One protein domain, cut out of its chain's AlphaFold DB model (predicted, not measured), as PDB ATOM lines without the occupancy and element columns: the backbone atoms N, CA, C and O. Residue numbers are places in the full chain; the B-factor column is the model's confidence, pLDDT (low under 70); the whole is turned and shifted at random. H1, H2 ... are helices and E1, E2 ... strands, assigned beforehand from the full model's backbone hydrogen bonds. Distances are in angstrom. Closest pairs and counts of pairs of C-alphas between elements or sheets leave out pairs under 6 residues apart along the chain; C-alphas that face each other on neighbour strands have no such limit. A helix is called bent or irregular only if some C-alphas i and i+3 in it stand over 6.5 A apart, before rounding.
ATOM      1  N   VAL A 502      81.633 132.613 298.893       63.47
ATOM      2  CA  VAL A 502      81.268 131.175 298.923       63.47
ATOM      3  C   VAL A 502      82.506 130.270 298.882       63.47
ATOM      4  O   VAL A 502      82.620 129.304 299.638       63.47
ATOM      5  N   SER A 503      83.471 130.604 298.018       63.22
ATOM      6  CA  SER A 503      84.663 129.795 297.760       63.22
ATOM      7  C   SER A 503      85.625 129.694 298.952       63.22
ATOM      8  O   SER A 503      86.535 128.863 298.915       63.22
ATOM      9  N   MET A 504      85.443 130.475 300.023       69.31
ATOM     10  CA  MET A 504      86.255 130.392 301.247       69.31
ATOM     11  C   MET A 504      85.809 129.283 302.220       69.31
ATOM     12  O   MET A 504      86.523 128.997 303.188       69.31
ATOM     13  N   TYR A 505      84.663 128.641 301.972       77.44
ATOM     14  CA  TYR A 505      84.051 127.646 302.857       77.44
ATOM     15  C   TYR A 505      84.029 126.232 302.248       77.44
ATOM     16  O   TYR A 505      84.110 126.050 301.035       77.44
ATOM     17  N   GLU A 506      83.939 125.220 303.112       79.19
ATOM     18  CA  GLU A 506      83.803 123.797 302.773       79.19
ATOM     19  C   GLU A 506      82.707 123.159 303.648       79.19
ATOM     20  O   GLU A 506      82.513 123.559 304.802       79.19
ATOM     21  N   LEU A 507      81.967 122.193 303.095       84.06
ATOM     22  CA  LEU A 507      80.849 121.512 303.754       84.06
ATOM     23  C   LEU A 507      81.350 120.285 304.522       84.06
ATOM     24  O   LEU A 507      82.165 119.514 304.028       84.06
ATOM     25  N   CYS A 508      80.861 120.062 305.737       86.62
ATOM     26  CA  CYS A 508      80.987 118.768 306.403       86.62
ATOM     27  C   CYS A 508      79.681 117.992 306.232       86.62
ATOM     28  O   CYS A 508      78.665 118.383 306.806       86.62
ATOM     29  N   THR A 509      79.721 116.888 305.487       82.25
ATOM     30  CA  THR A 509      78.591 115.962 305.294       82.25
ATOM     31  C   THR A 509      78.098 115.366 306.609       82.25
ATOM     32  O   THR A 509      76.898 115.339 306.851       82.25
ATOM     33  N   THR A 510      79.005 115.013 307.526       84.31
ATOM     34  CA  THR A 510      78.679 114.431 308.844       84.31
ATOM     35  C   THR A 510      77.811 115.334 309.733       84.31
ATOM     36  O   THR A 510      77.180 114.844 310.665       84.31
ATOM     37  N   CYS A 511      77.764 116.650 309.492       83.88
ATOM     38  CA  CYS A 511      76.905 117.549 310.274       83.88
ATOM     39  C   CYS A 511      76.192 118.645 309.468       83.88
ATOM     40  O   CYS A 511      75.702 119.602 310.070       83.88
ATOM     41  N   SER A 512      76.160 118.542 308.138       81.69
ATOM     42  CA  SER A 512      75.561 119.508 307.196       81.69
ATOM     43  C   SER A 512      76.008 120.970 307.373       81.69
ATOM     44  O   SER A 512      75.268 121.901 307.064       81.69
ATOM     45  N   GLY A 513      77.204 121.206 307.924       82.44
ATOM     46  CA  GLY A 513      77.689 122.546 308.276       82.44
ATOM     47  C   GLY A 513      78.782 123.064 307.343       82.44
ATOM     48  O   GLY A 513      79.721 122.333 307.040       82.44
ATOM     49  N   PHE A 514      78.708 124.341 306.960       82.44
ATOM     50  CA  PHE A 514      79.801 125.045 306.279       82.44
ATOM     51  C   PHE A 514      80.811 125.627 307.277       82.44
ATOM     52  O   PHE A 514      80.433 126.262 308.267       82.44
ATOM     53  N   TYR A 515      82.103 125.459 306.987       83.62
ATOM     54  CA  TYR A 515      83.218 125.975 307.788       83.62
ATOM     55  C   TYR A 515      84.300 126.564 306.882       83.62
ATOM     56  O   TYR A 515      84.502 126.089 305.769       83.62
ATOM     57  N   ALA A 516      85.007 127.595 307.345       81.00
ATOM     58  CA  ALA A 516      86.092 128.203 306.577       81.00
ATOM     59  C   ALA A 516      87.228 127.191 306.326       81.00
ATOM     60  O   ALA A 516      87.618 126.464 307.247       81.00
ATOM     61  N   LYS A 517      87.789 127.187 305.107       77.50
ATOM     62  CA  LYS A 517      88.860 126.274 304.648       77.50
ATOM     63  C   LYS A 517      89.999 126.099 305.665       77.50
ATOM     64  O   LYS A 517      90.429 124.978 305.926       77.50
ATOM     65  N   SER A 518      90.446 127.193 306.283       77.44
ATOM     66  CA  SER A 518      91.527 127.223 307.283       77.44
ATOM     67  C   SER A 518      91.239 126.406 308.551       77.44
ATOM     68  O   SER A 518      92.162 125.858 309.153       77.44
ATOM     69  N   TYR A 519      89.970 126.260 308.941       81.62
ATOM     70  CA  TYR A 519      89.551 125.510 310.131       81.62
ATOM     71  C   TYR A 519      88.905 124.154 309.814       81.62
ATOM     72  O   TYR A 519      88.651 123.380 310.741       81.62
ATOM     73  N   TYR A 520      88.661 123.835 308.538       84.25
ATOM     74  CA  TYR A 520      87.952 122.620 308.124       84.25
ATOM     75  C   TYR A 520      88.615 121.334 308.649       84.25
ATOM     76  O   TYR A 520      87.949 120.510 309.271       84.25
ATOM     77  N   HIS A 521      89.939 121.205 308.525       82.88
ATOM     78  CA  HIS A 521      90.685 120.044 309.031       82.88
ATOM     79  C   HIS A 521      90.544 119.852 310.558       82.88
ATOM     80  O   HIS A 521      90.377 118.728 311.035       82.88
ATOM     81  N   LYS A 522      90.535 120.949 311.336       86.50
ATOM     82  CA  LYS A 522      90.321 120.921 312.799       86.50
ATOM     83  C   LYS A 522      88.874 120.575 313.155       86.50
ATOM     84  O   LYS A 522      88.626 120.023 314.226       86.50
ATOM     85  N   HIS A 523      87.926 120.899 312.274       87.75
ATOM     86  CA  HIS A 523      86.533 120.500 312.422       87.75
ATOM     87  C   HIS A 523      86.327 119.009 312.123       87.75
ATOM     88  O   HIS A 523      85.776 118.336 312.987       87.75
ATOM     89  N   VAL A 524      86.795 118.489 310.979       85.88
ATOM     90  CA  VAL A 524      86.589 117.079 310.579       85.88
ATOM     91  C   VAL A 524      87.067 116.124 311.671       85.88
ATOM     92  O   VAL A 524      86.253 115.360 312.182       85.88
ATOM     93  N   LYS A 525      88.320 116.265 312.138       85.69
ATOM     94  CA  LYS A 525      88.881 115.438 313.226       85.69
ATOM     95  C   LYS A 525      87.965 115.364 314.460       85.69
ATOM     96  O   LYS A 525      87.757 114.287 315.010       85.69
ATOM     97  N   LYS A 526      87.365 116.495 314.861       86.38
ATOM     98  CA  LYS A 526      86.443 116.589 316.011       86.38
ATOM     99  C   LYS A 526      84.986 116.228 315.702       86.38
ATOM    100  O   LYS A 526      84.228 116.003 316.634       86.38
ATOM    101  N   CYS A 527      84.566 116.236 314.439       86.00
ATOM    102  CA  CYS A 527      83.187 115.946 314.038       86.00
ATOM    103  C   CYS A 527      82.964 114.465 313.733       86.00
ATOM    104  O   CYS A 527      81.843 113.981 313.850       86.00
ATOM    105  N   THR A 528      84.021 113.767 313.320       84.19
ATOM    106  CA  THR A 528      83.992 112.342 312.979       84.19
ATOM    107  C   THR A 528      84.700 111.486 314.030       84.19
ATOM    108  O   THR A 528      84.901 110.302 313.793       84.19
ATOM    109  N   ASN A 529      85.152 112.063 315.153       83.88
ATOM    110  CA  ASN A 529      86.006 111.401 316.152       83.88
ATOM    111  C   ASN A 529      87.204 110.675 315.502       83.88
ATOM    112  O   ASN A 529      87.443 109.498 315.742       83.88
ATOM    113  N   ASN A 530      87.912 111.374 314.605       80.38
ATOM    114  CA  ASN A 530      88.986 110.858 313.740       80.38
ATOM    115  C   ASN A 530      88.632 109.691 312.781       80.38
ATOM    116  O   ASN A 530      89.503 109.306 312.010       80.38
ATOM    117  N   THR A 531      87.390 109.183 312.726       80.12
ATOM    118  CA  THR A 531      87.028 108.040 311.844       80.12
ATOM    119  C   THR A 531      87.130 108.321 310.341       80.12
ATOM    120  O   THR A 531      87.226 107.381 309.560       80.12
ATOM    121  N   LYS A 532      87.128 109.594 309.918       79.00
ATOM    122  CA  LYS A 532      87.333 110.001 308.520       79.00
ATOM    123  C   LYS A 532      88.534 110.925 308.386       79.00
ATOM    124  O   LYS A 532      88.733 111.842 309.190       79.00
ATOM    125  N   SER A 533      89.296 110.742 307.311       82.56
ATOM    126  CA  SER A 533      90.368 111.670 306.949       82.56
ATOM    127  C   SER A 533      89.797 113.000 306.430       82.56
ATOM    128  O   SER A 533      88.673 113.080 305.930       82.56
ATOM    129  N   THR A 534      90.585 114.080 306.500       79.62
ATOM    130  CA  THR A 534      90.185 115.373 305.898       79.62
ATOM    131  C   THR A 534      90.059 115.286 304.370       79.62
ATOM    132  O   THR A 534      89.300 116.051 303.778       79.62
ATOM    133  N   LEU A 535      90.756 114.333 303.737       72.31
ATOM    134  CA  LEU A 535      90.616 114.008 302.318       72.31
ATOM    135  C   LEU A 535      89.235 113.404 302.021       72.31
ATOM    136  O   LEU A 535      88.500 113.935 301.193       72.31
ATOM    137  N   GLN A 536      88.847 112.356 302.752       75.56
ATOM    138  CA  GLN A 536      87.563 111.665 302.590       75.56
ATOM    139  C   GLN A 536      86.373 112.611 302.813       75.56
ATOM    140  O   GLN A 536      85.487 112.711 301.966       75.56
ATOM    141  N   ALA A 537      86.409 113.414 303.881       81.94
ATOM    142  CA  ALA A 537      85.388 114.429 304.140       81.94
ATOM    143  C   ALA A 537      85.279 115.483 303.013       81.94
ATOM    144  O   ALA A 537      84.190 115.991 302.748       81.94
ATOM    145  N   ARG A 538      86.377 115.781 302.298       78.06
ATOM    146  CA  ARG A 538      86.366 116.660 301.113       78.06
ATOM    147  C   ARG A 538      85.796 115.996 299.859       78.06
ATOM    148  O   ARG A 538      85.184 116.708 299.066       78.06
ATOM    149  N   ILE A 539      85.949 114.681 299.680       68.94
ATOM    150  CA  ILE A 539      85.270 113.928 298.605       68.94
ATOM    151  C   ILE A 539      83.762 114.066 298.785       68.94
ATOM    152  O   ILE A 539      83.069 114.579 297.908       68.94
ATOM    153  N   GLU A 540      83.286 113.690 299.973       75.81
ATOM    154  CA  GLU A 540      81.879 113.762 300.361       75.81
ATOM    155  C   GLU A 540      81.343 115.200 300.250       75.81
ATOM    156  O   GLU A 540      80.280 115.419 299.675       75.81
ATOM    157  N   SER A 541      82.112 116.198 300.706       76.50
ATOM    158  CA  SER A 541      81.785 117.622 300.540       76.50
ATOM    159  C   SER A 541      81.613 118.028 299.079       76.50
ATOM    160  O   SER A 541      80.671 118.746 298.765       76.50
ATOM    161  N   ASN A 542      82.547 117.668 298.195       69.62
ATOM    162  CA  ASN A 542      82.506 118.117 296.803       69.62
ATOM    163  C   ASN A 542      81.373 117.416 296.036       69.62
ATOM    164  O   ASN A 542      80.694 118.065 295.244       69.62
ATOM    165  N   ALA A 543      81.132 116.131 296.320       66.00
ATOM    166  CA  ALA A 543      80.002 115.380 295.784       66.00
ATOM    167  C   ALA A 543      78.658 115.987 296.229       66.00
ATOM    168  O   ALA A 543      77.818 116.280 295.385       66.00
ATOM    169  N   ALA A 544      78.487 116.271 297.526       67.19
ATOM    170  CA  ALA A 544      77.253 116.840 298.075       67.19
ATOM    171  C   ALA A 544      76.970 118.297 297.650       67.19
ATOM    172  O   ALA A 544      75.832 118.743 297.752       67.19
ATOM    173  N   ILE A 545      77.980 119.046 297.179       67.69
ATOM    174  CA  ILE A 545      77.804 120.390 296.588       67.69
ATOM    175  C   ILE A 545      77.566 120.309 295.063       67.69
ATOM    176  O   ILE A 545      77.346 121.325 294.417       67.69
ATOM    177  N   GLY A 546      77.634 119.121 294.449       53.06
ATOM    178  CA  GLY A 546      77.560 118.990 292.990       53.06
ATOM    179  C   GLY A 546      78.796 119.536 292.263       53.06
ATOM    180  O   GLY A 546      78.768 119.709 291.050       53.06
ATOM    181  N   LYS A 547      79.920 119.766 292.963       53.53
ATOM    182  CA  LYS A 547      81.209 120.152 292.354       53.53
ATOM    183  C   LYS A 547      81.945 118.940 291.775       53.53
ATOM    184  O   LYS A 547      83.105 118.674 292.094       53.53
ATOM    185  N   LYS A 548      81.236 118.214 290.918       51.59
ATOM    186  CA  LYS A 548      81.779 117.308 289.912       51.59
ATOM    187  C   LYS A 548      81.405 117.922 288.564       51.59
ATOM    188  O   LYS A 548      80.224 117.942 288.232       51.59
TER     189      LYS A 548
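Overview. This is residues 502 to 548 of the 761 residues of an uncharacterized protein of Trichomalopsis sarcophagae (UniProt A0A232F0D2). A short hairpin of two strands, E1 and E2, has two helices of equal residue count packed mainly along its E1 side, so that E1 has E2, H1 and H2 all near it. The helices cross directions, about perpendicular to each other, with the first residue of H2, Thr 534, coming close to His 521 within H1, while E2 keeps away from H2. The printed part has 47 residues with two named strands and two named helices, in the order E1, E2, H1, H2 along the chain; the sheet has the order E1 - E2 and is antiparallel, and the class is mixed, helices and strands. The whole is compact, with a radius of gyration of the C-alphas of 9.6 A, and its C-alphas span 26 by 18 by 16 A along their three main axes.

Along the chain. Start at Val 502 and go on to C-alpha 505 at (84.051, 127.646, 302.857), where E1 begins; this strand holds residues 505 to 508 and measures 10.0 A from first to last C-alpha. With four residues between them, E2 follows E1: it begins at Gly 513, holds residues 513 to 516 and measures 10.3 A from first to last C-alpha. With no residue between them, H1 follows: find C-alpha 517 at (88.860, 126.274, 304.648), and from there the helix runs to C-alpha 527, residues 517 to 527, over 15.1 A. H1 is irregular: C-alphas 518 and 521 are 7.4 A apart, against about 5 A in a regular helix, and its line is a rough one. After six residues comes H2, residues 534 to 544, 15.2 A long; it ends at C-alpha 544 at (77.253, 116.840, 298.075).

Arrangement. Begin with the sheet, where E1 and E2 form a hairpin. They are antiparallel neighbours, with an angle of 143 degrees between their N-to-C directions. Look at C-alphas 505 and 516, which face each other at 4.3 A. On the backbone, N 506 and O 515 are within hydrogen-bond range at 2.9 A, and so are N 515 and O 506 at 2.9 A. Next look from E1 to H1: their closest C-alphas are those of Tyr 505 and Lys 517, 5.3 A apart. From E2 to H1 the closest C-alphas are those of Tyr 515 and His 523, 7.9 A apart. Now turn to H2, whose closest C-alpha pair with E1 is Leu 507 and Ser 541, at 5.1 A. E1 and H2 have 9 pairs of C-alphas within 8 A, whereas E2 and H2 are apart. H1 and H2 touch, with 5 pairs of C-alphas within 8 A; their closest C-alphas are those of His 521 and Thr 534, 5.6 A apart. Their lines stand about perpendicular, at 78 degrees. In H2 every O i to N i+4 pair is within hydrogen-bond range, and in H1 it is 4 of 7.

Size, cuts and confidence. Look for the two C-alphas farthest apart and you find those of Asn 529 and Lys 548, at 27.2 A. The first and last printed C-alphas, Val 502 and Lys 548, are 16.5 A apart. The printed part has no cut. The links from E1 to E2 and from E2 to H1 are tight, the link from H1 to H2 is short, and there is no long link. In the B-factor column the mean pLDDT of the printed part is 77.3; find the model's low confidence, under 70, at residues 502 to 504, at residue 539 and at residues 542 to 548.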